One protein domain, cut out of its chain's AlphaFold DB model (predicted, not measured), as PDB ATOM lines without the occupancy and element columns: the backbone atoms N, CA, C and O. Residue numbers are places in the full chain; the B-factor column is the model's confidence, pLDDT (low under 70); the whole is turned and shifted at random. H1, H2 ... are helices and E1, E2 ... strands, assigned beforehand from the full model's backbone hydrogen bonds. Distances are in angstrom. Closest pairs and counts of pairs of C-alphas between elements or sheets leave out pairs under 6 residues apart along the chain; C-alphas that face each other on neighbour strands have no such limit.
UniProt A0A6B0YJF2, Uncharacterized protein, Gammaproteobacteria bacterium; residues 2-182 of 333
ATOM      1  N   VAL A   2     168.113 112.613 137.359       90.88
ATOM      2  CA  VAL A   2     167.847 114.049 137.107       90.88
ATOM      3  C   VAL A   2     167.520 114.833 138.383       90.88
ATOM      4  O   VAL A   2     167.607 116.055 138.402       90.88
ATOM      5  N   GLU A   3     167.194 114.106 139.455       93.38
ATOM      6  CA  GLU A   3     166.702 114.624 140.734       93.38
ATOM      7  C   GLU A   3     167.556 115.729 141.373       93.38
ATOM      8  O   GLU A   3     166.965 116.709 141.816       93.38
ATOM      9  N   PRO A   4     168.905 115.671 141.368       93.81
ATOM     10  CA  PRO A   4     169.712 116.731 141.975       93.81
ATOM     11  C   PRO A   4     169.557 118.113 141.325       93.81
ATOM     12  O   PRO A   4     169.854 119.110 141.971       93.81
ATOM     13  N   LEU A   5     169.135 118.170 140.057       93.94
ATOM     14  CA  LEU A   5     169.030 119.413 139.285       93.94
ATOM     15  C   LEU A   5     167.580 119.792 138.972       93.94
ATOM     16  O   LEU A   5     167.261 120.968 138.891       93.94
ATOM     17  N   LEU A   6     166.699 118.804 138.795       96.19
ATOM     18  CA  LEU A   6     165.318 119.021 138.347       96.19
ATOM     19  C   LEU A   6     164.263 118.530 139.345       96.19
ATOM     20  O   LEU A   6     163.063 118.617 139.075       96.19
ATOM     21  N   GLY A   7     164.685 117.973 140.480       96.38
ATOM     22  CA  GLY A   7     163.777 117.282 141.383       96.38
ATOM     23  C   GLY A   7     163.124 116.060 140.731       96.38
ATOM     24  O   GLY A   7     163.643 115.464 139.779       96.38
ATOM     25  N   VAL A   8     161.982 115.647 141.268       95.56
ATOM     26  CA  VAL A   8     161.272 114.465 140.773       95.56
ATOM     27  C   VAL A   8     160.388 114.818 139.569       95.56
ATOM     28  O   VAL A   8     159.714 115.850 139.595       95.56
ATOM     29  N   PRO A   9     160.331 113.969 138.519       95.38
ATOM     30  CA  PRO A   9     159.328 114.114 137.467       95.38
ATOM     31  C   PRO A   9     157.913 114.154 138.069       95.38
ATOM     32  O   PRO A   9     157.671 113.460 139.061       95.38
ATOM     33  N   PRO A  10     156.960 114.910 137.502       95.88
ATOM     34  CA  PRO A  10     155.606 114.999 138.039       95.88
ATOM     35  C   PRO A  10     154.805 113.708 137.810       95.88
ATOM     36  O   PRO A  10     155.110 112.909 136.921       95.88
ATOM     37  N   ARG A  11     153.741 113.513 138.598       95.81
ATOM     38  CA  ARG A  11     152.683 112.540 138.279       95.81
ATOM     39  C   ARG A  11     151.848 113.092 137.128       95.81
ATOM     40  O   ARG A  11     151.438 114.247 137.190       95.81
ATOM     41  N   ILE A  12     151.594 112.277 136.106       97.31
ATOM     42  CA  ILE A  12     150.840 112.696 134.919       97.31
ATOM     43  C   ILE A  12     149.479 112.025 134.921       97.31
ATOM     44  O   ILE A  12     149.390 110.808 134.766       97.31
ATOM     45  N   ASP A  13     148.442 112.849 135.012       97.50
ATOM     46  CA  ASP A  13     147.056 112.482 134.727       97.50
ATOM     47  C   ASP A  13     146.601 113.232 133.469       97.50
ATOM     48  O   ASP A  13     146.343 114.438 133.504       97.50
ATOM     49  N   LEU A  14     146.493 112.512 132.353       96.75
ATOM     50  CA  LEU A  14     146.126 113.067 131.051       96.75
ATOM     51  C   LEU A  14     144.715 113.681 131.061       96.75
ATOM     52  O   LEU A  14     144.460 114.641 130.333       96.75
ATOM     53  N   GLY A  15     143.814 113.188 131.917       95.38
ATOM     54  CA  GLY A  15     142.457 113.721 132.056       95.38
ATOM     55  C   GLY A  15     142.422 115.135 132.644       95.38
ATOM     56  O   GLY A  15     141.548 115.933 132.282       95.38
ATOM     57  N   GLN A  16     143.411 115.479 133.475       95.94
ATOM     58  CA  GLN A  16     143.585 116.819 134.057       95.94
ATOM     59  C   GLN A  16     144.350 117.779 133.137       95.94
ATOM     60  O   GLN A  16     144.497 118.958 133.457       95.94
ATOM     61  N   GLY A  17     144.860 117.299 132.001       96.56
ATOM     62  CA  GLY A  17     145.612 118.127 131.068       96.56
ATOM     63  C   GLY A  17     144.752 119.104 130.282       96.56
ATOM     64  O   GLY A  17     143.619 118.808 129.903       96.56
ATOM     65  N   VAL A  18     145.312 120.270 129.979       97.69
ATOM     66  CA  VAL A  18     144.689 121.254 129.094       97.69
ATOM     67  C   VAL A  18     144.672 120.683 127.678       97.69
ATOM     68  O   VAL A  18     145.720 120.345 127.132       97.69
ATOM     69  N   GLU A  19     143.487 120.556 127.082       96.50
ATOM     70  CA  GLU A  19     143.346 120.127 125.686       96.50
ATOM     71  C   GLU A  19     144.015 121.145 124.754       96.50
ATOM     72  O   GLU A  19     143.831 122.350 124.913       96.50
ATOM     73  N   ILE A  20     144.758 120.660 123.757       97.25
ATOM     74  CA  ILE A  20     145.163 121.478 122.614       97.25
ATOM     75  C   ILE A  20     143.976 121.545 121.644       97.25
ATOM     76  O   ILE A  20     143.672 120.531 120.999       97.25
ATOM     77  N   PRO A  21     143.293 122.696 121.512       96.56
ATOM     78  CA  PRO A  21     142.172 122.812 120.596       96.56
ATOM     79  C   PRO A  21     142.664 122.818 119.146       96.56
ATOM     80  O   PRO A  21     143.723 123.361 118.829       96.56
ATOM     81  N   LEU A  22     141.865 122.239 118.253       96.31
ATOM     82  CA  LEU A  22     142.052 122.346 116.810       96.31
ATOM     83  C   LEU A  22     140.943 123.191 116.208       96.31
ATOM     84  O   LEU A  22     139.786 123.034 116.595       96.31
ATOM     85  N   TYR A  23     141.294 124.028 115.237       97.00
ATOM     86  CA  TYR A  23     140.350 124.920 114.569       97.00
ATOM     87  C   TYR A  23     140.231 124.601 113.078       97.00
ATOM     88  O   TYR A  23     141.199 124.169 112.449       97.00
ATOM     89  N   VAL A  24     139.030 124.786 112.535       96.56
ATOM     90  CA  VAL A  24     138.748 124.825 111.097       96.56
ATOM     91  C   VAL A  24     137.889 126.054 110.853       96.56
ATOM     92  O   VAL A  24     136.816 126.171 111.451       96.56
ATOM     93  N   ASP A  25     138.369 126.963 110.006       96.06
ATOM     94  CA  ASP A  25     137.713 128.246 109.729       96.06
ATOM     95  C   ASP A  25     137.441 129.051 111.020       96.06
ATOM     96  O   ASP A  25     136.395 129.679 111.189       96.06
ATOM     97  N   GLY A  26     138.373 128.986 111.980       95.75
ATOM     98  CA  GLY A  26     138.286 129.649 113.284       95.75
ATOM     99  C   GLY A  26     137.352 128.979 114.297       95.75
ATOM    100  O   GLY A  26     137.250 129.444 115.432       95.75
ATOM    101  N   ILE A  27     136.685 127.879 113.936       96.56
ATOM    102  CA  ILE A  27     135.756 127.154 114.812       96.56
ATOM    103  C   ILE A  27     136.446 125.915 115.375       96.56
ATOM    104  O   ILE A  27     137.023 125.127 114.624       96.56
ATOM    105  N   GLN A  28     136.369 125.710 116.693       95.75
ATOM    106  CA  GLN A  28     136.949 124.525 117.323       95.75
ATOM    107  C   GLN A  28     136.259 123.249 116.815       95.75
ATOM    108  O   GLN A  28     135.033 123.136 116.839       95.75
ATOM    109  N   GLN A  29     137.056 122.270 116.396       94.62
ATOM    110  CA  GLN A  29     136.601 120.976 115.895       94.62
ATOM    111  C   GLN A  29     137.296 119.825 116.628       94.62
ATOM    112  O   GLN A  29     138.407 119.961 117.146       94.62
ATOM    113  N   ARG A  30     136.633 118.664 116.660       92.12
ATOM    114  CA  ARG A  30     137.121 117.445 117.323       92.12
ATOM    115  C   ARG A  30     137.156 116.251 116.374       92.12
ATOM    116  O   ARG A  30     136.425 116.194 115.388       92.12
ATOM    117  N   GLY A  31     137.993 115.278 116.712       88.56
ATOM    118  CA  GLY A  31     138.201 114.043 115.973       88.56
ATOM    119  C   GLY A  31     139.370 114.118 114.992       88.56
ATOM    120  O   GLY A  31     140.342 114.848 115.189       88.56
ATOM    121  N   TYR A  32     139.278 113.303 113.942       89.00
ATOM    122  CA  TYR A  32     140.236 113.285 112.841       89.00
ATOM    123  C   TYR A  32     139.805 114.275 111.760       89.00
ATOM    124  O   TYR A  32     138.764 114.097 111.124       89.00
ATOM    125  N   LEU A  33     140.622 115.304 111.543       90.06
ATOM    126  CA  LEU A  33     140.363 116.380 110.596       90.06
ATOM    127  C   LEU A  33     141.292 116.242 109.387       90.06
ATOM    128  O   LEU A  33     142.481 115.941 109.515       90.06
ATOM    129  N   LYS A  34     140.756 116.499 108.189       88.50
ATOM    130  CA  LYS A  34     141.545 116.484 106.945       88.50
ATOM    131  C   LYS A  34     142.618 117.582 106.939       88.50
ATOM    132  O   LYS A  34     143.711 117.368 106.421       88.50
ATOM    133  N   SER A  35     142.285 118.736 107.506       91.25
ATOM    134  CA  SER A  35     143.135 119.911 107.694       91.25
ATOM    135  C   SER A  35     142.619 120.711 108.890       91.25
ATOM    136  O   SER A  35     141.502 120.478 109.351       91.25
ATOM    137  N   CYS A  36     143.440 121.625 109.393       93.88
ATOM    138  CA  CYS A  36     143.123 122.521 110.497       93.88
ATOM    139  C   CYS A  36     143.958 123.799 110.365       93.88
ATOM    140  O   CYS A  36     145.004 123.781 109.711       93.88
ATOM    141  N   ASP A  37     143.503 124.875 110.998       94.69
ATOM    142  CA  ASP A  37     144.133 126.200 110.956       94.69
ATOM    143  C   ASP A  37     145.471 126.210 111.717       94.69
ATOM    144  O   ASP A  37     146.408 126.931 111.377       94.69
ATOM    145  N   ASN A  38     145.583 125.358 112.739       94.44
ATOM    146  CA  ASN A  38     146.737 125.234 113.624       94.44
ATOM    147  C   ASN A  38     147.351 123.817 113.601       94.44
ATOM    148  O   ASN A  38     147.325 123.103 114.605       94.44
ATOM    149  N   PRO A  39     147.908 123.361 112.462       92.25
ATOM    150  CA  PRO A  39     148.518 122.039 112.377       92.25
ATOM    151  C   PRO A  39     149.815 121.975 113.191       92.25
ATOM    152  O   PRO A  39     150.529 122.964 113.332       92.25
ATOM    153  N   SER A  40     150.192 120.775 113.644       87.19
ATOM    154  CA  SER A  40     151.436 120.583 114.411       87.19
ATOM    155  C   SER A  40     152.715 120.959 113.655       87.19
ATOM    156  O   SER A  40     153.742 121.160 114.291       87.19
ATOM    157  N   ARG A  41     152.679 120.978 112.311       86.19
ATOM    158  CA  ARG A  41     153.835 121.201 111.414       86.19
ATOM    159  C   ARG A  41     155.046 120.282 111.683       86.19
ATOM    160  O   ARG A  41     156.146 120.550 111.225       86.19
ATOM    161  N   LEU A  42     154.823 119.148 112.353       78.19
ATOM    162  CA  LEU A  42     155.825 118.113 112.651       78.19
ATOM    163  C   LEU A  42     155.476 116.781 111.957       78.19
ATOM    164  O   LEU A  42     155.663 115.696 112.504       78.19
ATOM    165  N   GLY A  43     154.870 116.856 110.769       72.75
ATOM    166  CA  GLY A  43     154.516 115.686 109.959       72.75
ATOM    167  C   GLY A  43     153.382 114.814 110.482       72.75
ATOM    168  O   GLY A  43     153.232 113.673 110.043       72.75
ATOM    169  N   LYS A  44     152.569 115.337 111.401       76.12
ATOM    170  CA  LYS A  44     151.374 114.664 111.921       76.12
ATOM    171  C   LYS A  44     150.105 115.334 111.395       76.12
ATOM    172  O   LYS A  44     150.095 116.536 111.138       76.12
ATOM    173  N   GLY A  45     149.049 114.535 111.239       82.38
ATOM    174  CA  GLY A  45     147.726 115.020 110.838       82.38
ATOM    175  C   GLY A  45     147.042 115.846 111.930       82.38
ATOM    176  O   GLY A  45     147.504 115.895 113.069       82.38
ATOM    177  N   CYS A  46     145.923 116.474 111.577       91.00
ATOM    178  CA  CYS A  46     145.083 117.220 112.510       91.00
ATOM    179  C   CYS A  46     144.185 116.246 113.290       91.00
ATOM    180  O   CYS A  46     143.118 115.854 112.817       91.00
ATOM    181  N   ILE A  47     144.650 115.811 114.462       91.62
ATOM    182  CA  ILE A  47     143.929 114.907 115.372       91.62
ATOM    183  C   ILE A  47     143.741 115.623 116.708       91.62
ATOM    184  O   ILE A  47     144.725 116.039 117.324       91.62
ATOM    185  N   SER A  48     142.490 115.789 117.144       92.50
ATOM    186  CA  SER A  48     142.190 116.469 118.408       92.50
ATOM    187  C   SER A  48     142.524 115.610 119.631       92.50
ATOM    188  O   SER A  48     142.796 114.412 119.530       92.50
ATOM    189  N   GLY A  49     142.452 116.225 120.813       93.56
ATOM    190  CA  GLY A  49     142.524 115.507 122.082       93.56
ATOM    191  C   GLY A  49     143.923 115.221 122.605       93.56
ATOM    192  O   GLY A  49     144.071 114.458 123.557       93.56
ATOM    193  N   SER A  50     144.944 115.839 122.012       96.19
ATOM    194  CA  SER A  50     146.231 115.942 122.693       96.19
ATOM    195  C   SER A  50     146.111 116.904 123.878       96.19
ATOM    196  O   SER A  50     145.323 117.850 123.824       96.19
ATOM    197  N   VAL A  51     146.883 116.674 124.936       97.38
ATOM    198  CA  VAL A  51     146.797 117.430 126.192       97.38
ATOM    199  C   VAL A  51     148.175 117.878 126.670       97.38
ATOM    200  O   VAL A  51     149.165 117.178 126.459       97.38
ATOM    201  N   LEU A  52     148.236 119.034 127.325       98.38
ATOM    202  CA  LEU A  52     149.441 119.585 127.941       98.38
ATOM    203  C   LEU A  52     149.218 119.836 129.431       98.38
ATOM    204  O   LEU A  52     148.143 120.267 129.848       98.38
ATOM    205  N   GLN A  53     150.252 119.604 130.233       97.94
ATOM    206  CA  GLN A  53     150.281 119.982 131.645       97.94
ATOM    207  C   GLN A  53     151.607 120.656 131.956       97.94
ATOM    208  O   GLN A  53     152.644 120.267 131.418       97.94
ATOM    209  N   ARG A  54     151.559 121.650 132.840       97.56
ATOM    210  CA  ARG A  54     152.727 122.347 133.368       97.56
ATOM    211  C   ARG A  54     152.746 122.197 134.879       97.56
ATOM    212  O   ARG A  54     151.720 122.380 135.529       97.56
ATOM    213  N   TYR A  55     153.921 121.916 135.417       97.25
ATOM    214  CA  TYR A  55     154.155 121.738 136.839       97.25
ATOM    215  C   TYR A  55     155.364 122.560 137.270       97.25
ATOM    216  O   TYR A  55     156.348 122.675 136.538       97.25
ATOM    217  N   GLU A  56     155.290 123.098 138.480       97.25
ATOM    218  CA  GLU A  56     156.468 123.548 139.217       97.25
ATOM    219  C   GLU A  56     157.273 122.320 139.668       97.25
ATOM    220  O   GLU A  56     156.692 121.318 140.101       97.25
ATOM    221  N   GLY A  57     158.599 122.383 139.550       97.50
ATOM    222  CA  GLY A  57     159.486 121.333 140.034       97.50
ATOM    223  C   GLY A  57     159.424 121.190 141.549       97.50
ATOM    224  O   GLY A  57     159.155 122.145 142.277       97.50
ATOM    225  N   ARG A  58     159.657 119.968 142.030       97.56
ATOM    226  CA  ARG A  58     159.647 119.652 143.459       97.56
ATOM    227  C   ARG A  58     160.723 118.642 143.808       97.56
ATOM    228  O   ARG A  58     161.028 117.756 143.008       97.56
ATOM    229  N   THR A  59     161.271 118.741 145.012       96.19
ATOM    230  CA  THR A  59     162.083 117.666 145.588       96.19
ATOM    231  C   THR A  59     161.216 116.435 145.857       96.19
ATOM    232  O   THR A  59     159.984 116.485 145.783       96.19
ATOM    233  N   ARG A  60     161.848 115.312 146.206       92.44
ATOM    234  CA  ARG A  60     161.134 114.086 146.578       92.44
ATOM    235  C   ARG A  60     160.201 114.261 147.777       92.44
ATOM    236  O   ARG A  60     159.146 113.635 147.808       92.44
ATOM    237  N   ASP A  61     160.574 115.130 148.711       94.31
ATOM    238  CA  ASP A  61     159.782 115.431 149.906       94.31
ATOM    239  C   ASP A  61     158.683 116.479 149.637       94.31
ATOM    240  O   ASP A  61     157.888 116.788 150.519       94.31
ATOM    241  N   GLY A  62     158.594 116.996 148.403       94.88
ATOM    242  CA  GLY A  62     157.545 117.918 147.964       94.88
ATOM    243  C   GLY A  62     157.920 119.400 148.028       94.88
ATOM    244  O   GLY A  62     157.108 120.237 147.612       94.88
ATOM    245  N   GLU A  63     159.133 119.727 148.483       97.44
ATOM    246  CA  GLU A  63     159.613 121.109 148.558       97.44
ATOM    247  C   GLU A  63     159.695 121.732 147.159       97.44
ATOM    248  O   GLU A  63     160.196 121.081 146.235       97.44
ATOM    249  N   PRO A  64     159.200 122.967 146.968       97.50
ATOM    250  CA  PRO A  64     159.196 123.623 145.667       97.50
ATOM    251  C   PRO A  64     160.614 123.915 145.159       97.50
ATOM    252  O   PRO A  64     161.505 124.295 145.919       97.50
ATOM    253  N   LEU A  65     160.793 123.796 143.844       97.38
ATOM    254  CA  LEU A  65     161.970 124.228 143.091       97.38
ATOM    255  C   LEU A  65     161.513 125.287 142.071       97.38
ATOM    256  O   LEU A  65     161.211 124.935 140.931       97.38
ATOM    257  N   PRO A  66     161.436 126.577 142.453       94.06
ATOM    258  CA  PRO A  66     160.752 127.598 141.652       94.06
ATOM    259  C   PRO A  66     161.377 127.886 140.283       94.06
ATOM    260  O   PRO A  66     160.706 128.427 139.409       94.06
ATOM    261  N   SER A  67     162.661 127.568 140.097       92.31
ATOM    262  CA  SER A  67     163.345 127.705 138.808       92.31
ATOM    263  C   SER A  67     163.074 126.539 137.863       92.31
ATOM    264  O   SER A  67     163.336 126.644 136.667       92.31
ATOM    265  N   VAL A  68     162.555 125.429 138.387       96.19
ATOM    266  CA  VAL A  68     162.328 124.212 137.627       96.19
ATOM    267  C   VAL A  68     160.886 124.165 137.155       96.19
ATOM    268  O   VAL A  68     159.937 124.259 137.935       96.19
ATOM    269  N   VAL A  69     160.721 123.935 135.861       96.94
ATOM    270  CA  VAL A  69     159.433 123.682 135.233       96.94
ATOM    271  C   VAL A  69     159.440 122.312 134.578       96.94
ATOM    272  O   VAL A  69     160.376 121.936 133.873       96.94
ATOM    273  N   TRP A  70     158.360 121.569 134.788       97.88
ATOM    274  CA  TRP A  70     158.075 120.348 134.053       97.88
ATOM    275  C   TRP A  70     156.879 120.565 133.141       97.88
ATOM    276  O   TRP A  70     155.848 121.086 133.565       97.88
ATOM    277  N   VAL A  71     156.993 120.121 131.896       98.19
ATOM    278  CA  VAL A  71     155.881 120.069 130.947       98.19
ATOM    279  C   VAL A  71     155.681 118.628 130.519       98.19
ATOM    280  O   VAL A  71     156.639 117.971 130.111       98.19
ATOM    281  N   SER A  72     154.441 118.147 130.570       97.50
ATOM    282  CA  SER A  72     154.063 116.892 129.928       97.50
ATOM    283  C   SER A  72     153.167 117.140 128.729       97.50
ATOM    284  O   SER A  72     152.264 117.975 128.774       97.50
ATOM    285  N   PHE A  73     153.400 116.380 127.665       97.06
ATOM    286  CA  PHE A  73     152.615 116.416 126.444       97.06
ATOM    287  C   PHE A  73     152.074 115.022 126.146       97.06
ATOM    288  O   PHE A  73     152.827 114.122 125.793       97.06
ATOM    289  N   GLY A  74     150.765 114.839 126.302       95.94
ATOM    290  CA  GLY A  74     150.056 113.656 125.830       95.94
ATOM    291  C   GLY A  74     149.638 113.868 124.384       95.94
ATOM    292  O   GLY A  74     148.647 114.548 124.120       95.94
ATOM    293  N   ARG A  75     150.384 113.307 123.434       93.38
ATOM    294  CA  ARG A  75     150.097 113.414 122.004       93.38
ATOM    295  C   ARG A  75     149.110 112.336 121.575       93.38
ATOM    296  O   ARG A  75     149.444 111.154 121.578       93.38
ATOM    297  N   ASN A  76     147.944 112.745 121.082       91.50
ATOM    298  CA  ASN A  76     147.014 111.833 120.424       91.50
ATOM    299  C   ASN A  76     147.401 111.642 118.950       91.50
ATOM    300  O   ASN A  76     147.684 112.595 118.225       91.50
ATOM    301  N   SER A  77     147.440 110.397 118.487       87.50
ATOM    302  CA  SER A  77     147.671 110.034 117.083       87.50
ATOM    303  C   SER A  77     146.738 108.912 116.611       87.50
ATOM    304  O   SER A  77     147.038 108.211 115.644       87.50
ATOM    305  N   SER A  78     145.598 108.735 117.277       81.50
ATOM    306  CA  SER A  78     144.625 107.690 116.959       81.50
ATOM    307  C   SER A  78     143.728 108.105 115.781       81.50
ATOM    308  O   SER A  78     142.965 109.064 115.867       81.50
ATOM    309  N   PHE A  79     143.820 107.378 114.659       69.19
ATOM    310  CA  PHE A  79     143.114 107.695 113.401       69.19
ATOM    311  C   PHE A  79     141.713 107.066 113.279       69.19
ATOM    312  O   PHE A  79     140.931 107.480 112.423       69.19
ATOM    313  N   ALA A  80     141.373 106.063 114.093       57.66
ATOM    314  CA  ALA A  80     140.071 105.404 114.040       57.66
ATOM    315  C   ALA A  80     139.650 104.884 115.421       57.66
ATOM    316  O   ALA A  80     140.273 103.982 115.970       57.66
ATOM    317  N   TYR A  81     138.542 105.418 115.936       56.91
ATOM    318  CA  TYR A  81     137.899 104.979 117.184       56.91
ATOM    319  C   TYR A  81     136.877 103.856 116.965       56.91
ATOM    320  O   TYR A  81     136.341 103.280 117.908       56.91
ATOM    321  N   ARG A  82     136.591 103.518 115.702       44.50
ATOM    322  CA  ARG A  82     135.652 102.455 115.339       44.50
ATOM    323  C   ARG A  82     136.407 101.138 115.162       44.50
ATOM    324  O   ARG A  82     136.851 100.839 114.059       44.50
ATOM    325  N   GLY A  83     136.527 100.360 116.242       50.81
ATOM    326  CA  GLY A  83     136.784  98.915 116.134       50.81
ATOM    327  C   GLY A  83     137.906  98.278 116.966       50.81
ATOM    328  O   GLY A  83     138.134  97.092 116.753       50.81
ATOM    329  N   LYS A  84     138.541  98.984 117.925       52.50
ATOM    330  CA  LYS A  84     139.690  98.513 118.755       52.50
ATOM    331  C   LYS A  84     140.953  98.246 117.891       52.50
ATOM    332  O   LYS A  84     140.853  97.964 116.707       52.50
ATOM    333  N   VAL A  85     142.200  98.421 118.342       57.91
ATOM    334  CA  VAL A  85     142.831  97.730 119.485       57.91
ATOM    335  C   VAL A  85     143.907  98.570 120.205       57.91
ATOM    336  O   VAL A  85     144.304  98.183 121.293       57.91
ATOM    337  N   HIS A  86     144.353  99.722 119.687       74.00
ATOM    338  CA  HIS A  86     145.444 100.478 120.327       74.00
ATOM    339  C   HIS A  86     145.214 101.985 120.335       74.00
ATOM    340  O   HIS A  86     144.829 102.568 119.320       74.00
ATOM    341  N   VAL A  87     145.542 102.600 121.467       82.38
ATOM    342  CA  VAL A  87     145.714 104.044 121.604       82.38
ATOM    343  C   VAL A  87     147.092 104.374 121.053       82.38
ATOM    344  O   VAL A  87     148.122 104.010 121.630       82.38
ATOM    345  N   LEU A  88     147.095 105.007 119.882       86.00
ATOM    346  CA  LEU A  88     148.315 105.452 119.226       86.00
ATOM    347  C   LEU A  88     148.613 106.875 119.653       86.00
ATOM    348  O   LEU A  88     147.769 107.768 119.550       86.00
ATOM    349  N   GLY A  89     149.837 107.079 120.101       87.19
ATOM    350  CA  GLY A  89     150.243 108.327 120.706       87.19
ATOM    351  C   GLY A  89     151.417 108.104 121.627       87.19
ATOM    352  O   GLY A  89     151.897 106.987 121.790       87.19
ATOM    353  N   SER A  90     151.869 109.179 122.237       91.62
ATOM    354  CA  SER A  90     152.990 109.136 123.160       91.62
ATOM    355  C   SER A  90     152.825 110.217 124.209       91.62
ATOM    356  O   SER A  90     152.162 111.228 123.979       91.62
ATOM    357  N   VAL A  91     153.403 109.980 125.377       95.00
ATOM    358  CA  VAL A  91     153.505 110.954 126.450       95.00
ATOM    359  C   VAL A  91     154.963 111.364 126.561       95.00
ATOM    360  O   VAL A  91     155.833 110.533 126.828       95.00
ATOM    361  N   GLN A  92     155.232 112.644 126.328       94.19
ATOM    362  CA  GLN A  92     156.540 113.249 126.542       94.19
ATOM    363  C   GLN A  92     156.557 114.002 127.870       94.19
ATOM    364  O   GLN A  92     155.545 114.576 128.268       94.19
ATOM    365  N   MET A  93     157.718 114.045 128.523       94.94
ATOM    366  CA  MET A  93     157.993 114.951 129.635       94.94
ATOM    367  C   MET A  93     159.300 115.680 129.397       94.94
ATOM    368  O   MET A  93     160.293 115.069 128.995       94.94
ATOM    369  N   ILE A  94     159.300 116.968 129.702       96.44
ATOM    370  CA  ILE A  94     160.474 117.822 129.616       96.44
ATOM    371  C   ILE A  94     160.585 118.566 130.937       96.44
ATOM    372  O   ILE A  94     159.670 119.299 131.306       96.44
ATOM    373  N   GLY A  95     161.679 118.332 131.655       96.25
ATOM    374  CA  GLY A  95     162.057 119.122 132.824       96.25
ATOM    375  C   GLY A  95     163.126 120.121 132.422       96.25
ATOM    376  O   GLY A  95     164.044 119.737 131.698       96.25
ATOM    377  N   TYR A  96     163.004 121.364 132.874       95.31
ATOM    378  CA  TYR A  96     163.954 122.435 132.597       95.31
ATOM    379  C   TYR A  96     164.168 123.305 133.833       95.31
ATOM    380  O   TYR A  96     163.193 123.729 134.450       95.31
ATOM    381  N   ASP A  97     165.422 123.586 134.170       93.62
ATOM    382  CA  ASP A  97     165.791 124.594 135.163       93.62
ATOM    383  C   ASP A  97     166.154 125.911 134.463       93.62
ATOM    384  O   ASP A  97     167.172 126.006 133.777       93.62
ATOM    385  N   GLU A  98     165.337 126.945 134.666       87.81
ATOM    386  CA  GLU A  98     165.510 128.274 134.071       87.81
ATOM    387  C   GLU A  98     166.788 128.998 134.532       87.81
ATOM    388  O   GLU A  98     167.197 129.992 133.919       87.81
ATOM    389  N   TRP A  99     167.417 128.545 135.621       86.44
ATOM    390  CA  TRP A  99     168.652 129.139 136.135       86.44
ATOM    391  C   TRP A  99     169.892 128.442 135.592       86.44
ATOM    392  O   TRP A  99     170.802 129.112 135.109       86.44
ATOM    393  N   THR A 100     169.931 127.112 135.651       87.31
ATOM    394  CA  THR A 100     171.125 126.329 135.285       87.31
ATOM    395  C   THR A 100     171.103 125.801 133.856       87.31
ATOM    396  O   THR A 100     172.123 125.324 133.350       87.31
ATOM    397  N   GLY A 101     169.943 125.838 133.200       89.25
ATOM    398  CA  GLY A 101     169.756 125.288 131.868       89.25
ATOM    399  C   GLY A 101     169.713 123.768 131.802       89.25
ATOM    400  O   GLY A 101     169.784 123.210 130.705       89.25
ATOM    401  N   ALA A 102     169.683 123.087 132.950       93.19
ATOM    402  CA  ALA A 102     169.591 121.639 132.997       93.19
ATOM    403  C   ALA A 102     168.263 121.191 132.384       93.19
ATOM    404  O   ALA A 102     167.203 121.683 132.767       93.19
ATOM    405  N   THR A 103     168.322 120.244 131.451       94.38
ATOM    406  CA  THR A 103     167.144 119.715 130.762       94.38
ATOM    407  C   THR A 103     167.138 118.202 130.780       94.38
ATOM    408  O   THR A 103     168.152 117.562 130.508       94.38
ATOM    409  N   ALA A 104     165.977 117.606 131.025       94.38
ATOM    410  CA  ALA A 104     165.773 116.174 130.858       94.38
ATOM    411  C   ALA A 104     164.577 115.892 129.956       94.38
ATOM    412  O   ALA A 104     163.519 116.500 130.110       94.38
ATOM    413  N   PHE A 105     164.740 114.916 129.064       94.19
ATOM    414  CA  PHE A 105     163.691 114.439 128.172       94.19
ATOM    415  C   PHE A 105     163.288 113.014 128.534       94.19
ATOM    416  O   PHE A 105     164.136 112.132 128.687       94.19
ATOM    417  N   PHE A 106     161.984 112.783 128.599       92.75
ATOM    418  CA  PHE A 106     161.387 111.462 128.720       92.75
ATOM    419  C   PHE A 106     160.342 111.307 127.630       92.75
ATOM    420  O   PHE A 106     159.547 112.213 127.392       92.75
ATOM    421  N   GLU A 107     160.310 110.146 126.994       90.81
ATOM    422  CA  GLU A 107     159.289 109.833 126.006       90.81
ATOM    423  C   GLU A 107     158.784 108.410 126.218       90.81
ATOM    424  O   GLU A 107     159.557 107.482 126.487       90.81
ATOM    425  N   SER A 108     157.466 108.244 126.132       91.75
ATOM    426  CA  SER A 108     156.857 106.926 126.108       91.75
ATOM    427  C   SER A 108     156.957 106.266 124.735       91.75
ATOM    428  O   SER A 108     157.245 106.905 123.729       91.75
ATOM    429  N   SER A 109     156.647 104.972 124.656       83.94
ATOM    430  CA  SER A 109     156.452 104.338 123.346       83.94
ATOM    431  C   SER A 109     155.233 104.920 122.608       83.94
ATOM    432  O   SER A 109     154.338 105.458 123.257       83.94
ATOM    433  N   ASP A 110     155.162 104.733 121.284       83.75
ATOM    434  CA  ASP A 110     154.024 105.145 120.433       83.75
ATOM    435  C   ASP A 110     152.722 104.342 120.679       83.75
ATOM    436  O   ASP A 110     151.696 104.561 120.022       83.75
ATOM    437  N   ARG A 111     152.772 103.360 121.587       86.25
ATOM    438  CA  ARG A 111     151.622 102.591 122.070       86.25
ATOM    439  C   ARG A 111     151.504 102.770 123.574       86.25
ATOM    440  O   ARG A 111     152.353 102.291 124.327       86.25
ATOM    441  N   ILE A 112     150.463 103.482 123.982       88.19
ATOM    442  CA  ILE A 112     150.236 103.890 125.373       88.19
ATOM    443  C   ILE A 112     148.954 103.298 125.962       88.19
ATOM    444  O   ILE A 112     148.583 103.651 127.074       88.19
ATOM    445  N   ASP A 113     148.314 102.351 125.270       88.62
ATOM    446  CA  ASP A 113     147.047 101.720 125.673       88.62
ATOM    447  C   ASP A 113     147.084 100.992 127.027       88.62
ATOM    448  O   ASP A 113     146.044 100.674 127.589       88.62
ATOM    449  N   THR A 114     148.274 100.744 127.581       91.50
ATOM    450  CA  THR A 114     148.421 100.217 128.947       91.50
ATOM    451  C   THR A 114     148.064 101.249 130.025       91.50
ATOM    452  O   THR A 114     147.657 100.858 131.114       91.50
ATOM    453  N   TRP A 115     148.218 102.546 129.740       93.12
ATOM    454  CA  TRP A 115     148.109 103.628 130.733       93.12
ATOM    455  C   TRP A 115     147.138 104.736 130.334       93.12
ATOM    456  O   TRP A 115     146.674 105.485 131.188       93.12
ATOM    457  N   ALA A 116     146.834 104.844 129.043       92.56
ATOM    458  CA  ALA A 116     146.005 105.900 128.498       92.56
ATOM    459  C   ALA A 116     144.880 105.339 127.630       92.56
ATOM    460  O   ALA A 116     145.047 104.317 126.963       92.56
ATOM    461  N   ASP A 117     143.766 106.063 127.596       91.56
ATOM    462  CA  ASP A 117     142.640 105.837 126.690       91.56
ATOM    463  C   ASP A 117     142.204 107.156 126.045       91.56
ATOM    464  O   ASP A 117     142.621 108.241 126.461       91.56
ATOM    465  N   VAL A 118     141.361 107.079 125.021       88.81
ATOM    466  CA  VAL A 118     140.719 108.245 124.427       88.81
ATOM    467  C   VAL A 118     139.241 108.251 124.779       88.81
ATOM    468  O   VAL A 118     138.500 107.333 124.432       88.81
ATOM    469  N   ASP A 119     138.802 109.336 125.405       88.06
ATOM    470  CA  ASP A 119     137.394 109.565 125.696       88.06
ATOM    471  C   ASP A 119     136.589 109.607 124.378       88.06
ATOM    472  O   ASP A 119     136.841 110.463 123.525       88.06
ATOM    473  N   PRO A 120     135.599 108.718 124.177       83.69
ATOM    474  CA  PRO A 120     134.850 108.635 122.924       83.69
ATOM    475  C   PRO A 120     133.914 109.829 122.679       83.69
ATOM    476  O   PRO A 120     133.455 110.016 121.551       83.69
ATOM    477  N   GLN A 121     133.595 110.614 123.709       83.94
ATOM    478  CA  GLN A 121     132.760 111.810 123.602       83.94
ATOM    479  C   GLN A 121     133.605 113.051 123.322       83.94
ATOM    480  O   GLN A 121     133.253 113.868 122.467       83.94
ATOM    481  N   THR A 122     134.717 113.208 124.042       86.31
ATOM    482  CA  THR A 122     135.549 114.418 123.949       86.31
ATOM    483  C   THR A 122     136.750 114.273 123.024       86.31
ATOM    484  O   THR A 122     137.327 115.284 122.635       86.31
ATOM    485  N   TYR A 123     137.097 113.048 122.626       87.69
ATOM    486  CA  TYR A 123     138.303 112.677 121.878       87.69
ATOM    487  C   TYR A 123     139.618 112.948 122.617       87.69
ATOM    488  O   TYR A 123     140.684 112.758 122.029       87.69
ATOM    489  N   ARG A 124     139.564 113.381 123.882       91.62
ATOM    490  CA  ARG A 124     140.740 113.695 124.698       91.62
ATOM    491  C   ARG A 124     141.434 112.426 125.165       91.62
ATOM    492  O   ARG A 124     140.777 111.451 125.524       91.62
ATOM    493  N   LEU A 125     142.762 112.471 125.199       92.69
ATOM    494  CA  LEU A 125     143.542 111.501 125.953       92.69
ATOM    495  C   LEU A 125     143.218 111.619 127.445       92.69
ATOM    496  O   LEU A 125     143.096 112.715 127.987       92.69
ATOM    497  N   THR A 126     143.090 110.469 128.085       94.00
ATOM    498  CA  THR A 126     142.782 110.289 129.506       94.00
ATOM    499  C   THR A 126     143.638 109.154 130.061       94.00
ATOM    500  O   THR A 126     144.232 108.402 129.287       94.00
ATOM    501  N   GLY A 127     143.703 109.028 131.385       94.50
ATOM    502  CA  GLY A 127     144.480 107.996 132.070       94.50
ATOM    503  C   GLY A 127     145.697 108.554 132.799       94.50
ATOM    504  O   GLY A 127     146.081 109.711 132.621       94.50
ATOM    505  N   GLU A 128     146.293 107.713 133.636       96.50
ATOM    506  CA  GLU A 128     147.414 108.069 134.500       96.50
ATOM    507  C   GLU A 128     148.666 107.309 134.075       96.50
ATOM    508  O   GLU A 128     148.669 106.080 133.959       96.50
ATOM    509  N   MET A 129     149.756 108.041 133.864       96.44
ATOM    510  CA  MET A 129     151.043 107.420 133.570       96.44
ATOM    511  C   MET A 129     151.701 106.915 134.860       96.44
ATOM    512  O   MET A 129     151.573 107.557 135.907       96.44
ATOM    513  N   PRO A 130     152.477 105.814 134.806       95.56
ATOM    514  CA  PRO A 130     153.237 105.351 135.955       95.56
ATOM    515  C   PRO A 130     154.187 106.424 136.476       95.56
ATOM    516  O   PRO A 130     154.731 107.219 135.707       95.56
ATOM    517  N   TRP A 131     154.436 106.396 137.782       94.56
ATOM    518  CA  TRP A 131     155.313 107.343 138.459       94.56
ATOM    519  C   TRP A 131     156.505 106.648 139.112       94.56
ATOM    520  O   TRP A 131     156.525 105.430 139.256       94.56
ATOM    521  N   ILE A 132     157.498 107.430 139.533       92.38
ATOM    522  CA  ILE A 132     158.796 106.939 140.015       92.38
ATOM    523  C   ILE A 132     158.735 106.044 141.266       92.38
ATOM    524  O   ILE A 132     159.710 105.342 141.541       92.38
ATOM    525  N   ASP A 133     157.617 106.033 141.997       92.62
ATOM    526  CA  ASP A 133     157.385 105.096 143.108       92.62
ATOM    527  C   ASP A 133     157.239 103.647 142.619       92.62
ATOM    528  O   ASP A 133     157.721 102.724 143.274       92.62
ATOM    529  N   ASP A 134     156.660 103.444 141.432       94.94
ATOM    530  CA  ASP A 134     156.708 102.172 140.714       94.94
ATOM    531  C   ASP A 134     157.770 102.258 139.616       94.94
ATOM    532  O   ASP A 134     157.507 102.508 138.436       94.94
ATOM    533  N   ARG A 135     159.023 102.045 140.021       91.62
ATOM    534  CA  ARG A 135     160.177 102.123 139.117       91.62
ATOM    535  C   ARG A 135     160.071 101.164 137.931       91.62
ATOM    536  O   ARG A 135     160.609 101.473 136.868       91.62
ATOM    537  N   GLN A 136     159.436 100.003 138.103       93.69
ATOM    538  CA  GLN A 136     159.317  99.020 137.030       93.69
ATOM    539  C   GLN A 136     158.345  99.521 135.962       93.69
ATOM    540  O   GLN A 136     158.710  99.555 134.785       93.69
ATOM    541  N   ALA A 137     157.151  99.959 136.366       94.31
ATOM    542  CA  ALA A 137     156.168 100.507 135.441       94.31
ATOM    543  C   ALA A 137     156.651 101.825 134.811       94.31
ATOM    544  O   ALA A 137     156.497 102.013 133.604       94.31
ATOM    545  N   PHE A 138     157.320 102.696 135.577       93.62
ATOM    546  CA  PHE A 138     157.906 103.938 135.059       93.62
ATOM    547  C   PHE A 138     158.934 103.673 133.956       93.62
ATOM    548  O   PHE A 138     158.828 104.248 132.878       93.62
ATOM    549  N   ASN A 139     159.884 102.758 134.177       90.81
ATOM    550  CA  ASN A 139     160.898 102.408 133.172       90.81
ATOM    551  C   ASN A 139     160.317 101.651 131.965       90.81
ATOM    552  O   ASN A 139     160.921 101.613 130.891       90.81
ATOM    553  N   GLN A 140     159.162 101.003 132.133       91.38
ATOM    554  CA  GLN A 140     158.442 100.392 131.022       91.38
ATOM    555  C   GLN A 140     157.766 101.458 130.156       91.38
ATOM    556  O   GLN A 140     157.830 101.354 128.923       91.38
ATOM    557  N   ALA A 141     157.142 102.447 130.803       92.56
ATOM    558  CA  ALA A 141     156.421 103.542 130.172       92.56
ATOM    559  C   ALA A 141     157.363 104.528 129.498       92.56
ATOM    560  O   ALA A 141     157.256 104.711 128.290       92.56
ATOM    561  N   PHE A 142     158.295 105.107 130.250       91.44
ATOM    562  CA  PHE A 142     159.211 106.143 129.794       91.44
ATOM    563  C   PHE A 142     160.596 105.579 129.532       91.44
ATOM    564  O   PHE A 142     161.151 104.814 130.323       91.44
ATOM    565  N   ARG A 143     161.178 105.988 128.409       79.62
ATOM    566  CA  ARG A 143     162.518 105.574 128.004       79.62
ATOM    567  C   ARG A 143     163.328 106.796 127.618       79.62
ATOM    568  O   ARG A 143     162.796 107.776 127.100       79.62
ATOM    569  N   THR A 144     164.632 106.713 127.836       69.19
ATOM    570  CA  THR A 144     165.571 107.607 127.163       69.19
ATOM    571  C   THR A 144     165.513 107.321 125.660       69.19
ATOM    572  O   THR A 144     165.355 106.153 125.269       69.19
ATOM    573  N   PRO A 145     165.629 108.340 124.797       68.62
ATOM    574  CA  PRO A 145     165.596 108.129 123.357       68.62
ATOM    575  C   PRO A 145     166.730 107.170 122.960       68.62
ATOM    576  O   PRO A 145     167.854 107.271 123.443       68.62
ATOM    577  N   GLY A 146     166.396 106.164 122.147       70.75
ATOM    578  CA  GLY A 146     167.324 105.088 121.791       70.75
ATOM    579  C   GLY A 146     168.435 105.563 120.854       70.75
ATOM    580  O   GLY A 146     169.514 105.942 121.282       70.75
ATOM    581  N   LYS A 147     168.192 105.479 119.539       73.31
ATOM    582  CA  LYS A 147     169.144 105.948 118.511       73.31
ATOM    583  C   LYS A 147     168.914 107.399 118.077       73.31
ATOM    584  O   LYS A 147     169.780 107.963 117.418       73.31
ATOM    585  N   GLY A 148     167.738 107.950 118.374       82.88
ATOM    586  CA  GLY A 148     167.436 109.361 118.148       82.88
ATOM    587  C   GLY A 148     167.965 110.214 119.294       82.88
ATOM    588  O   GLY A 148     168.265 109.695 120.367       82.88
ATOM    589  N   GLN A 149     168.056 111.519 119.068       90.19
ATOM    590  CA  GLN A 149     168.387 112.490 120.104       90.19
ATOM    591  C   GLN A 149     167.222 113.473 120.186       90.19
ATOM    592  O   GLN A 149     166.812 113.999 119.156       90.19
ATOM    593  N   CYS A 150     166.678 113.743 121.377       91.00
ATOM    594  CA  CYS A 150     165.559 114.695 121.507       91.00
ATOM    595  C   CYS A 150     165.935 116.085 120.968       91.00
ATOM    596  O   CYS A 150     165.098 116.811 120.435       91.00
ATOM    597  N   VAL A 151     167.227 116.412 121.017       90.50
ATOM    598  CA  VAL A 151     167.797 117.656 120.492       90.50
ATOM    599  C   VAL A 151     167.796 117.744 118.966       90.50
ATOM    600  O   VAL A 151     168.079 118.807 118.444       90.50
ATOM    601  N   GLU A 152     167.397 116.703 118.231       89.50
ATOM    602  CA  GLU A 152     167.087 116.827 116.797       89.50
ATOM    603  C   GLU A 152     165.936 117.823 116.550       89.50
ATOM    604  O   GLU A 152     165.930 118.563 115.564       89.50
ATOM    605  N   CYS A 153     164.964 117.857 117.467       88.88
ATOM    606  CA  CYS A 153     163.851 118.810 117.453       88.88
ATOM    607  C   CYS A 153     164.022 119.931 118.493       88.88
ATOM    608  O   CYS A 153     163.532 121.037 118.297       88.88
ATOM    609  N   HIS A 154     164.719 119.656 119.596       91.06
ATOM    610  CA  HIS A 154     164.875 120.568 120.733       91.06
ATOM    611  C   HIS A 154     166.285 121.171 120.807       91.06
ATOM    612  O   HIS A 154     166.840 121.321 121.884       91.06
ATOM    613  N   GLN A 155     166.941 121.437 119.675       87.50
ATOM    614  CA  GLN A 155     168.375 121.762 119.674       87.50
ATOM    615  C   GLN A 155     168.725 123.112 120.305       87.50
ATOM    616  O   GLN A 155     169.793 123.273 120.892       87.50
ATOM    617  N   ASN A 156     167.832 124.085 120.149       81.88
ATOM    618  CA  ASN A 156     168.015 125.438 120.662       81.88
ATOM    619  C   ASN A 156     167.358 125.634 122.035       81.88
ATOM    620  O   ASN A 156     167.904 126.331 122.883       81.88
ATOM    621  N   ASP A 157     166.195 125.020 122.234       87.06
ATOM    622  CA  ASP A 157     165.318 125.275 123.369       87.06
ATOM    623  C   ASP A 157     164.666 123.954 123.814       87.06
ATOM    624  O   ASP A 157     164.309 123.133 122.953       87.06
ATOM    625  N   PRO A 158     164.506 123.708 125.129       90.75
ATOM    626  CA  PRO A 158     163.768 122.548 125.621       90.75
ATOM    627  C   PRO A 158     162.305 122.532 125.156       90.75
ATOM    628  O   PRO A 158     161.726 121.457 125.042       90.75
ATOM    629  N   PHE A 159     161.699 123.672 124.834       92.31
ATOM    630  CA  PHE A 159     160.300 123.796 124.456       92.31
ATOM    631  C   PHE A 159     160.132 124.280 123.011       92.31
ATOM    632  O   PHE A 159     160.672 125.293 122.577       92.31
ATOM    633  N   ILE A 160     159.327 123.545 122.240       89.44
ATOM    634  CA  ILE A 160     158.984 123.920 120.866       89.44
ATOM    635  C   ILE A 160     157.664 124.678 120.884       89.44
ATOM    636  O   ILE A 160     156.632 124.130 121.276       89.44
ATOM    637  N   HIS A 161     157.691 125.905 120.375       89.50
ATOM    638  CA  HIS A 161     156.505 126.727 120.186       89.50
ATOM    639  C   HIS A 161     156.057 126.722 118.726       89.50
ATOM    640  O   HIS A 161     156.849 126.918 117.805       89.50
ATOM    641  N   ASN A 162     154.762 126.506 118.514       89.25
ATOM    642  CA  ASN A 162     154.077 126.683 117.237       89.25
ATOM    643  C   ASN A 162     152.582 126.930 117.500       89.25
ATOM    644  O   ASN A 162     152.124 126.803 118.634       89.25
ATOM    645  N   SER A 163     151.802 127.248 116.464       91.25
ATOM    646  CA  SER A 163     150.367 127.542 116.618       91.25
ATOM    647  C   SER A 163     149.542 126.388 117.199       91.25
ATOM    648  O   SER A 163     148.489 126.634 117.776       91.25
ATOM    649  N   PHE A 164     149.998 125.141 117.066       94.88
ATOM    650  CA  PHE A 164     149.362 123.988 117.694       94.88
ATOM    651  C   PHE A 164     149.639 123.961 119.202       94.88
ATOM    652  O   PHE A 164     148.705 124.004 119.989       94.88
ATOM    653  N   ILE A 165     150.906 123.958 119.623       95.31
ATOM    654  CA  ILE A 165     151.294 123.921 121.042       95.31
ATOM    655  C   ILE A 165     150.789 125.160 121.794       95.31
ATOM    656  O   ILE A 165     150.200 125.032 122.866       95.31
ATOM    657  N   ASP A 166     150.938 126.351 121.206       95.12
ATOM    658  CA  ASP A 166     150.548 127.618 121.834       95.12
ATOM    659  C   ASP A 166     149.027 127.815 121.920       95.12
ATOM    660  O   ASP A 166     148.580 128.754 122.587       95.12
ATOM    661  N   ALA A 167     148.228 126.962 121.265       96.31
ATOM    662  CA  ALA A 167     146.771 127.001 121.354       96.31
ATOM    663  C   ALA A 167     146.240 126.472 122.696       96.31
ATOM    664  O   ALA A 167     145.135 126.844 123.089       96.31
ATOM    665  N   ALA A 168     147.003 125.642 123.416       97.12
ATOM    666  CA  ALA A 168     146.660 125.270 124.786       97.12
ATOM    667  C   ALA A 168     147.058 126.393 125.748       97.12
ATOM    668  O   ALA A 168     148.242 126.711 125.892       97.12
ATOM    669  N   LYS A 169     146.062 126.971 126.422       97.19
ATOM    670  CA  LYS A 169     146.233 128.088 127.357       97.19
ATOM    671  C   LYS A 169     146.026 127.656 128.797       97.19
ATOM    672  O   LYS A 169     145.159 126.830 129.079       97.19
ATOM    673  N   MET A 170     146.806 128.227 129.711       95.19
ATOM    674  CA  MET A 170     146.579 128.030 131.138       95.19
ATOM    675  C   MET A 170     145.172 128.540 131.498       95.19
ATOM    676  O   MET A 170     144.810 129.644 131.072       95.19
ATOM    677  N   PRO A 171     144.366 127.775 132.260       93.00
ATOM    678  CA  PRO A 171     142.994 128.161 132.579       93.00
ATOM    679  C   PRO A 171     142.900 129.571 133.175       93.00
ATOM    680  O   PRO A 171     143.595 129.892 134.135       93.00
ATOM    681  N   GLY A 172     142.026 130.406 132.607       94.69
ATOM    682  CA  GLY A 172     141.820 131.786 133.060       94.69
ATOM    683  C   GLY A 172     142.868 132.798 132.579       94.69
ATOM    684  O   GLY A 172     142.854 133.931 133.052       94.69
ATOM    685  N   THR A 173     143.754 132.422 131.653       94.75
ATOM    686  CA  THR A 173     144.794 133.301 131.092       94.75
ATOM    687  C   THR A 173     144.927 133.112 129.576       94.75
ATOM    688  O   THR A 173     144.460 132.110 129.035       94.75
ATOM    689  N   ASP A 174     145.638 134.023 128.905       93.00
ATOM    690  CA  ASP A 174     146.059 133.868 127.501       93.00
ATOM    691  C   ASP A 174     147.468 133.256 127.355       93.00
ATOM    692  O   ASP A 174     147.981 133.065 126.238       93.00
ATOM    693  N   ASP A 175     148.104 132.920 128.479       93.19
ATOM    694  CA  ASP A 175     149.448 132.362 128.504       93.19
ATOM    695  C   ASP A 175     149.430 130.895 128.054       93.19
ATOM    696  O   ASP A 175     148.563 130.120 128.474       93.19
ATOM    697  N   PRO A 176     150.365 130.478 127.180       95.81
ATOM    698  CA  PRO A 176     150.469 129.083 126.779       95.81
ATOM    699  C   PRO A 176     150.826 128.189 127.974       95.81
ATOM    700  O   PRO A 176     151.541 128.597 128.890       95.81
ATOM    701  N   VAL A 177     150.361 126.937 127.938       97.50
ATOM    702  CA  VAL A 177     150.744 125.927 128.943       97.50
ATOM    703  C   VAL A 177     152.244 125.657 128.893       97.50
ATOM    704  O   VAL A 177     152.886 125.522 129.928       97.50
ATOM    705  N   VAL A 178     152.817 125.606 127.692       96.44
ATOM    706  CA  VAL A 178     154.266 125.514 127.514       96.44
ATOM    707  C   VAL A 178     154.881 126.888 127.791       96.44
ATOM    708  O   VAL A 178     154.471 127.863 127.158       96.44
ATOM    709  N   PRO A 179     155.839 127.010 128.726       91.88
ATOM    710  CA  PRO A 179     156.452 128.290 129.038       91.88
ATOM    711  C   PRO A 179     157.325 128.772 127.887       91.88
ATOM    712  O   PRO A 179     158.077 128.000 127.304       91.88
ATOM    713  N   ARG A 180     157.284 130.079 127.633       86.12
ATOM    714  CA  ARG A 180     158.285 130.745 126.803       86.12
ATOM    715  C   ARG A 180     159.477 131.073 127.685       86.12
ATOM    716  O   ARG A 180     159.342 131.874 128.612       86.12
ATOM    717  N   ILE A 181     160.623 130.467 127.410       76.06
ATOM    718  CA  ILE A 181     161.838 130.762 128.164       76.06
ATOM    719  C   ILE A 181     162.277 132.193 127.832       76.06
ATOM    720  O   ILE A 181     162.187 132.641 126.693       76.06
ATOM    721  N   ARG A 182     162.633 132.960 128.866       61.69
ATOM    722  CA  ARG A 182     162.852 134.416 128.826       61.69
ATOM    723  C   ARG A 182     163.898 134.804 127.765       61.69
ATOM    724  O   ARG A 182     165.084 134.593 127.982       61.69
TER     725      ARG A 182
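Overview. This is residues 2 to 182 of the 333 residues of an uncharacterized protein of Gammaproteobacteria bacterium (UniProt A0A6B0YJF2). With little regular structure, this domain is a twisted sheet, E3 to E6, amid long loops, with the small hairpin E1 and E2 beyond one end and H1 near the other. The 181 printed residues run H1, E1 to E6, H2; the mixed-class elements hold 54. The sheet E3 - E4 - E5 - E6 is a meander, each strand antiparallel to the one before. It is compact, radius of gyration of the C-alphas 16.0 A, spanning 44 by 36 by 34 A.

Arrangement. H1, residues 3 to 6, is too short for O i to N i+4 pairs; its one O i to N i+3 pair is not within range. It only grazes the sheet of E3 (51 to 58), E4 (64 to 76), E5 (89 to 97) and E6 (102 to 108); the closest C-alphas of H1 and E4 are Leu 6 and Val 68, 6.0 A. Hairpin E1 (22 to 24) and E2 (27 to 29) has N 24 and O 27 at 2.9 A. Hairpins follow: E3 and E4, N 53 and O 72, 3.0 A; E4 and E5, N 92 and O 73, 2.9 A; E5 and E6, N 106 and O 93, 2.9 A. E4 bends by 91 degrees at residue 67. H2, residues 135 to 141, with every O i to N i+4 pair within range, only grazes the sheet; its closest C-alpha to E6 is Ala 141, 5.3 A from Ser 108.

Along the chain. H1 begins at C-alpha 3 (166.702, 114.624, 140.734). E3 measures 21.6 A, E4 30.4 A, E5 26.7 A and E6 20.6 A. H2 ends at C-alpha 141 (156.421, 103.542, 130.172).

Size, cuts and confidence. The farthest C-alphas, Gly 83 and Trp 99, are 48.3 A apart. The printed part has no cut. Links H1 to E1, E2 to E3, E4 to E5 and E6 to H2 are long. Residues 79 to 85, 144 to 145 and 182 have pLDDT under 70.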